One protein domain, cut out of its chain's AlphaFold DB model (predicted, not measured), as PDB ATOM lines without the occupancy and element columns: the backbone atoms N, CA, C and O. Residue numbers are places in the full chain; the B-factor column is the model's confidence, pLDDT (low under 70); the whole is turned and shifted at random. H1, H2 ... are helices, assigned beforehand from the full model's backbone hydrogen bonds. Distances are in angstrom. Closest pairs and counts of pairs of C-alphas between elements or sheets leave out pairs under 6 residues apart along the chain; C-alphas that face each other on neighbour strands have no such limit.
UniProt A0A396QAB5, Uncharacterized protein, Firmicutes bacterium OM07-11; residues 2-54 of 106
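AT A GLANCE: This is residues 2 to 54 of the 106 residues of an uncharacterized protein of Firmicutes bacterium OM07-11 (UniProt A0A396QAB5). A looped head without a named element, residues 2 to 19, leads into two helices, H1 and H2, that meet near their ends as an open V. The head lies at the end of H1 away from the corner, and residues 41 to 54, most of H2 and the last two residues, stick out as a free arm. The printed part has 53 residues with two named helices, H1 then H2, and no named strand; the class is all helix. It is only just extended, close to loose, with a radius of gyration of the C-alphas of 15.1 A, and it spans 44 by 24 by 14 A.

IN THESE COORDINATES: The printed part begins at Glu 2, C-alpha at (28.171, -8.135, -20.101). H1, residues 20 to 34, begins at C-alpha 20 at (26.818, 6.473, -24.296) and is 21.3 A long from first to last C-alpha. H2, residues 36 to 52, is 24.3 A long and ends at C-alpha 52 at (16.429, 32.267, -29.878).

HOW THE PARTS SIT: A tight link of one residue, Asn 35, joins H1 to H2. The two are close but not clearly touching, with 2 pairs of C-alphas within 8 A. Their closest C-alphas, those of Trp 32 and Phe 39, are 6.0 A apart. They run opposite ways at a steep tilt of 56 degrees. In H1 and H2 every O i to N i+4 pair is within hydrogen-bond range.

THE WHOLE: The two C-alphas farthest apart, those of Gln 12 and Glu 52, are 45.7 A apart. Residues 33 to 38, of which 36 to 38 belong to H2, also stand free. The printed part has no cut. The mean pLDDT of the printed part is 74.5, with residues 2 to 18, residue 51 and residues 53 to 54 under 70.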
ATOM      1  N   GLU A   2      29.054  -9.155 -20.690       54.91
ATOM      2  CA  GLU A   2      28.171  -8.135 -20.101       54.91
ATOM      3  C   GLU A   2      27.753  -7.126 -21.193       54.91
ATOM      4  O   GLU A   2      28.550  -6.289 -21.613       54.91
ATOM      5  N   CYS A   3      26.514  -7.221 -21.698       61.25
ATOM      6  CA  CYS A   3      26.012  -6.416 -22.832       61.25
ATOM      7  C   CYS A   3      25.777  -4.941 -22.445       61.25
ATOM      8  O   CYS A   3      25.220  -4.645 -21.390       61.25
ATOM      9  N   ASN A   4      26.109  -4.006 -23.342       62.84
ATOM     10  CA  ASN A   4      25.877  -2.561 -23.217       62.84
ATOM     11  C   ASN A   4      25.537  -1.950 -24.600       62.84
ATOM     12  O   ASN A   4      26.407  -1.831 -25.453       62.84
ATOM     13  N   TYR A   5      24.332  -1.472 -24.918       60.50
ATOM     14  CA  TYR A   5      23.128  -1.197 -24.122       60.50
ATOM     15  C   TYR A   5      21.919  -1.078 -25.092       60.50
ATOM     16  O   TYR A   5      22.138  -0.772 -26.270       60.50
ATOM     17  N   PRO A   6      20.650  -1.240 -24.655       54.81
ATOM     18  CA  PRO A   6      20.188  -1.482 -23.288       54.81
ATOM     19  C   PRO A   6      19.872  -2.970 -23.065       54.81
ATOM     20  O   PRO A   6      18.710  -3.336 -22.934       54.81
ATOM     21  N   ASP A   7      20.905  -3.820 -23.107       60.31
ATOM     22  CA  ASP A   7      20.841  -5.291 -22.961       60.31
ATOM     23  C   ASP A   7      19.731  -5.987 -23.787       60.31
ATOM     24  O   ASP A   7      19.205  -7.035 -23.425       60.31
ATOM     25  N   CYS A   8      19.309  -5.372 -24.899       55.50
ATOM     26  CA  CYS A   8      18.056  -5.713 -25.575       55.50
ATOM     27  C   CYS A   8      18.233  -6.867 -26.575       55.50
ATOM     28  O   CYS A   8      18.703  -6.640 -27.688       55.50
ATOM     29  N   MET A   9      17.813  -8.103 -26.295       54.59
ATOM     30  CA  MET A   9      17.145  -8.631 -25.092       54.59
ATOM     31  C   MET A   9      17.849  -9.940 -24.691       54.59
ATOM     32  O   MET A   9      17.310 -11.020 -24.935       54.59
ATOM     33  N   ASN A  10      19.045  -9.834 -24.093       58.97
ATOM     34  CA  ASN A  10      20.077 -10.880 -23.932       58.97
ATOM     35  C   ASN A  10      20.760 -11.262 -25.269       58.97
ATOM     36  O   ASN A  10      20.087 -11.551 -26.258       58.97
ATOM     37  N   CYS A  11      22.101 -11.235 -25.340       64.19
ATOM     38  CA  CYS A  11      22.812 -11.089 -26.623       64.19
ATOM     39  C   CYS A  11      24.138 -11.877 -26.754       64.19
ATOM     40  O   CYS A  11      24.748 -12.244 -25.754       64.19
ATOM     41  N   GLN A  12      24.623 -12.037 -27.998       59.22
ATOM     42  CA  GLN A  12      26.031 -12.342 -28.344       59.22
ATOM     43  C   GLN A  12      26.627 -11.399 -29.427       59.22
ATOM     44  O   GLN A  12      27.585 -11.751 -30.099       59.22
ATOM     45  N   LEU A  13      26.101 -10.164 -29.473       58.81
ATOM     46  CA  LEU A  13      26.761  -8.896 -29.851       58.81
ATOM     47  C   LEU A  13      27.240  -8.679 -31.309       58.81
ATOM     48  O   LEU A  13      28.080  -9.404 -31.816       58.81
ATOM     49  N   ASP A  14      26.824  -7.553 -31.906       57.72
ATOM     50  CA  ASP A  14      27.545  -6.906 -33.035       57.72
ATOM     51  C   ASP A  14      27.529  -5.351 -32.961       57.72
ATOM     52  O   ASP A  14      28.147  -4.658 -33.760       57.72
ATOM     53  N   ASP A  15      26.798  -4.780 -31.990       55.97
ATOM     54  CA  ASP A  15      26.711  -3.330 -31.689       55.97
ATOM     55  C   ASP A  15      26.196  -3.136 -30.220       55.97
ATOM     56  O   ASP A  15      25.521  -2.157 -29.903       55.97
ATOM     57  N   CYS A  16      26.441  -4.110 -29.314       69.12
ATOM     58  CA  CYS A  16      26.061  -4.084 -27.874       69.12
ATOM     59  C   CYS A  16      27.284  -4.155 -26.932       69.12
ATOM     60  O   CYS A  16      27.206  -4.685 -25.829       69.12
ATOM     61  N   GLU A  17      28.409  -3.572 -27.342       69.00
ATOM     62  CA  GLU A  17      29.419  -3.043 -26.414       69.00
ATOM     63  C   GLU A  17      29.729  -1.596 -26.819       69.00
ATOM     64  O   GLU A  17      30.755  -1.276 -27.416       69.00
ATOM     65  N   MET A  18      28.775  -0.701 -26.566       68.44
ATOM     66  CA  MET A  18      28.852   0.699 -26.975       68.44
ATOM     67  C   MET A  18      28.683   1.629 -25.780       68.44
ATOM     68  O   MET A  18      27.741   1.517 -24.999       68.44
ATOM     69  N   ASN A  19      29.577   2.611 -25.668       72.62
ATOM     70  CA  ASN A  19      29.428   3.669 -24.676       72.62
ATOM     71  C   ASN A  19      28.317   4.661 -25.079       72.62
ATOM     72  O   ASN A  19      27.852   4.710 -26.222       72.62
ATOM     73  N   GLU A  20      27.925   5.521 -24.139       72.81
ATOM     74  CA  GLU A  20      26.818   6.473 -24.296       72.81
ATOM     75  C   GLU A  20      26.947   7.408 -25.524       72.81
ATOM     76  O   GLU A  20      25.938   7.827 -26.100       72.81
ATOM     77  N   LYS A  21      28.172   7.736 -25.964       74.88
ATOM     78  CA  LYS A  21      28.404   8.565 -27.161       74.88
ATOM     79  C   LYS A  21      28.155   7.773 -28.440       74.88
ATOM     80  O   LYS A  21      27.537   8.298 -29.370       74.88
ATOM     81  N   ASP A  22      28.601   6.524 -28.469       76.69
ATOM     82  CA  ASP A  22      28.501   5.658 -29.639       76.69
ATOM     83  C   ASP A  22      27.055   5.192 -29.858       76.69
ATOM     84  O   ASP A  22      26.568   5.244 -30.990       76.69
ATOM     85  N   ILE A  23      26.305   4.911 -28.785       77.56
ATOM     86  CA  ILE A  23      24.847   4.682 -28.830       77.56
ATOM     87  C   ILE A  23      24.128   5.889 -29.453       77.56
ATOM     88  O   ILE A  23      23.344   5.750 -30.396       77.56
ATOM     89  N   LYS A  24      24.432   7.112 -28.987       80.19
ATOM     90  CA  LYS A  24      23.866   8.353 -29.550       80.19
ATOM     91  C   LYS A  24      24.231   8.526 -31.030       80.19
ATOM     92  O   LYS A  24      23.395   8.980 -31.814       80.19
ATOM     93  N   ALA A  25      25.444   8.151 -31.440       80.81
ATOM     94  CA  ALA A  25      25.866   8.183 -32.839       80.81
ATOM     95  C   ALA A  25      25.126   7.139 -33.701       80.81
ATOM     96  O   ALA A  25      24.681   7.464 -34.804       80.81
ATOM     97  N   MET A  26      24.935   5.922 -33.194       81.19
ATOM     98  CA  MET A  26      24.203   4.842 -33.858       81.19
ATOM     99  C   MET A  26      22.719   5.190 -34.043       81.19
ATOM    100  O   MET A  26      22.218   5.143 -35.170       81.19
ATOM    101  N   LEU A  27      22.036   5.656 -32.993       81.62
ATOM    102  CA  LEU A  27      20.650   6.135 -33.075       81.62
ATOM    103  C   LEU A  27      20.507   7.279 -34.090       81.62
ATOM    104  O   LEU A  27      19.600   7.269 -34.920       81.62
ATOM    105  N   LYS A  28      21.456   8.224 -34.107       83.00
ATOM    106  CA  LYS A  28      21.504   9.315 -35.091       83.00
ATOM    107  C   LYS A  28      21.614   8.799 -36.535       83.00
ATOM    108  O   LYS A  28      20.923   9.325 -37.408       83.00
ATOM    109  N   ARG A  29      22.433   7.766 -36.790       82.31
ATOM    110  CA  ARG A  29      22.533   7.089 -38.104       82.31
ATOM    111  C   ARG A  29      21.217   6.398 -38.484       82.31
ATOM    112  O   ARG A  29      20.760   6.560 -39.615       82.31
ATOM    113  N   ARG A  30      20.573   5.691 -37.545       84.69
ATOM    114  CA  ARG A  30      19.275   5.019 -37.761       84.69
ATOM    115  C   ARG A  30      18.159   6.023 -38.085       84.69
ATOM    116  O   ARG A  30      17.482   5.860 -39.095       84.69
ATOM    117  N   CYS A  31      18.026   7.108 -37.316       82.00
ATOM    118  CA  CYS A  31      17.046   8.169 -37.592       82.00
ATOM    119  C   CYS A  31      17.263   8.843 -38.957       82.00
ATOM    120  O   CYS A  31      16.290   9.138 -39.645       82.00
ATOM    121  N   TRP A  32      18.521   9.066 -39.360       82.38
ATOM    122  CA  TRP A  32      18.838   9.583 -40.694       82.38
ATOM    123  C   TRP A  32      18.398   8.623 -41.803       82.38
ATOM    124  O   TRP A  32      17.736   9.058 -42.737       82.38
ATOM    125  N   LYS A  33      18.732   7.327 -41.690       84.25
ATOM    126  CA  LYS A  33      18.357   6.309 -42.686       84.25
ATOM    127  C   LYS A  33      16.836   6.158 -42.816       84.25
ATOM    128  O   LYS A  33      16.357   5.916 -43.916       84.25
ATOM    129  N   ALA A  34      16.093   6.321 -41.718       90.00
ATOM    130  CA  ALA A  34      14.636   6.208 -41.708       90.00
ATOM    131  C   ALA A  34      13.925   7.421 -42.341       90.00
ATOM    132  O   ALA A  34      12.986   7.241 -43.109       90.00
ATOM    133  N   ASN A  35      14.352   8.654 -42.033       90.00
ATOM    134  CA  ASN A  35      13.828   9.862 -42.680       90.00
ATOM    135  C   ASN A  35      14.859  11.017 -42.646       90.00
ATOM    136  O   ASN A  35      14.959  11.735 -41.639       90.00
ATOM    137  N   PRO A  36      15.610  11.246 -43.745       88.88
ATOM    138  CA  PRO A  36      16.620  12.301 -43.812       88.88
ATOM    139  C   PRO A  36      16.048  13.717 -43.670       88.88
ATOM    140  O   PRO A  36      16.700  14.596 -43.101       88.88
ATOM    141  N   GLU A  37      14.843  13.971 -44.184       91.44
ATOM    142  CA  GLU A  37      14.250  15.311 -44.218       91.44
ATOM    143  C   GLU A  37      13.753  15.748 -42.846       91.44
ATOM    144  O   GLU A  37      14.151  16.809 -42.360       91.44
ATOM    145  N   LEU A  38      12.997  14.886 -42.163       87.75
ATOM    146  CA  LEU A  38      12.562  15.109 -40.786       87.75
ATOM    147  C   LEU A  38      13.766  15.278 -39.850       87.75
ATOM    148  O   LEU A  38      13.757  16.125 -38.955       87.75
ATOM    149  N   PHE A  39      14.843  14.517 -40.070       85.94
ATOM    150  CA  PHE A  39      16.080  14.677 -39.310       85.94
ATOM    151  C   PHE A  39      16.759  16.037 -39.568       85.94
ATOM    152  O   PHE A  39      17.176  16.711 -38.619       85.94
ATOM    153  N   ARG A  40      16.841  16.488 -40.831       87.62
ATOM    154  CA  ARG A  40      17.332  17.837 -41.181       87.62
ATOM    155  C   ARG A  40      16.461  18.924 -40.550       87.62
ATOM    156  O   ARG A  40      17.010  19.874 -39.992       87.62
ATOM    157  N   GLN A  41      15.137  18.783 -40.597       90.12
ATOM    158  CA  GLN A  41      14.187  19.727 -40.009       90.12
ATOM    159  C   GLN A  41      14.374  19.823 -38.489       90.12
ATOM    160  O   GLN A  41      14.550  20.928 -37.980       90.12
ATOM    161  N   LYS A  42      14.465  18.687 -37.779       85.31
ATOM    162  CA  LYS A  42      14.756  18.638 -36.333       85.31
ATOM    163  C   LYS A  42      16.098  19.286 -35.974       85.31
ATOM    164  O   LYS A  42      16.192  19.967 -34.956       85.31
ATOM    165  N   GLN A  43      17.138  19.142 -36.803       85.38
ATOM    166  CA  GLN A  43      18.388  19.884 -36.586       85.38
ATOM    167  C   GLN A  43      18.244  21.390 -36.825       85.38
ATOM    168  O   GLN A  43      18.840  22.172 -36.084       85.38
ATOM    169  N   ARG A  44      17.488  21.814 -37.846       86.88
ATOM    170  CA  ARG A  44      17.234  23.239 -38.116       86.88
ATOM    171  C   ARG A  44      16.449  23.877 -36.970       86.88
ATOM    172  O   ARG A  44      16.900  24.898 -36.459       86.88
ATOM    173  N   SER A  45      15.361  23.255 -36.513       87.12
ATOM    174  CA  SER A  45      14.548  23.765 -35.402       87.12
ATOM    175  C   SER A  45      15.303  23.761 -34.071       87.12
ATOM    176  O   SER A  45      15.236  24.743 -33.342       87.12
ATOM    177  N   TYR A  46      16.113  22.733 -33.780       81.50
ATOM    178  CA  TYR A  46      16.993  22.751 -32.606       81.50
ATOM    179  C   TYR A  46      17.986  23.923 -32.649       81.50
ATOM    180  O   TYR A  46      18.140  24.631 -31.656       81.50
ATOM    181  N   ARG A  47      18.636  24.171 -33.797       78.12
ATOM    182  CA  ARG A  47      19.565  25.305 -33.958       78.12
ATOM    183  C   ARG A  47      18.859  26.663 -33.882       78.12
ATOM    184  O   ARG A  47      19.458  27.595 -33.357       78.12
ATOM    185  N   ALA A  48      17.628  26.772 -34.388       77.94
ATOM    186  CA  ALA A  48      16.800  27.972 -34.266       77.94
ATOM    187  C   ALA A  48      16.446  28.241 -32.796       77.94
ATOM    188  O   ALA A  48      16.852  29.269 -32.266       77.94
ATOM    189  N   ARG A  49      15.879  27.252 -32.095       80.69
ATOM    190  CA  ARG A  49      15.558  27.344 -30.663       80.69
ATOM    191  C   ARG A  49      16.777  27.693 -29.810       80.69
ATOM    192  O   ARG A  49      16.678  28.523 -28.915       80.69
ATOM    193  N   VAL A  50      17.940  27.088 -30.072       75.38
ATOM    194  CA  VAL A  50      19.185  27.446 -29.366       75.38
ATOM    195  C   VAL A  50      19.604  28.887 -29.672       75.38
ATOM    196  O   VAL A  50      20.068  29.565 -28.767       75.38
ATOM    197  N   ARG A  51      19.433  29.380 -30.904       69.56
ATOM    198  CA  ARG A  51      19.718  30.782 -31.254       69.56
ATOM    199  C   ARG A  51      18.762  31.756 -30.561       69.56
ATOM    200  O   ARG A  51      19.228  32.768 -30.063       69.56
ATOM    201  N   GLU A  52      17.471  31.449 -30.523       72.50
ATOM    202  CA  GLU A  52      16.429  32.267 -29.878       72.50
ATOM    203  C   GLU A  52      16.612  32.344 -28.355       72.50
ATOM    204  O   GLU A  52      16.381  33.387 -27.760       72.50
ATOM    205  N   ASN A  53      17.071  31.255 -27.727       68.06
ATOM    206  CA  ASN A  53      17.321  31.188 -26.284       68.06
ATOM    207  C   ASN A  53      18.765  31.564 -25.891       68.06
ATOM    208  O   ASN A  53      19.124  31.466 -24.717       68.06
ATOM    209  N   LEU A  54      19.621  31.966 -26.841       65.06
ATOM    210  CA  LEU A  54      20.936  32.526 -26.520       65.06
ATOM    211  C   LEU A  54      20.768  34.008 -26.153       65.06
ATOM    212  O   LEU A  54      20.264  34.765 -26.985       65.06
TER     213      LEU A  54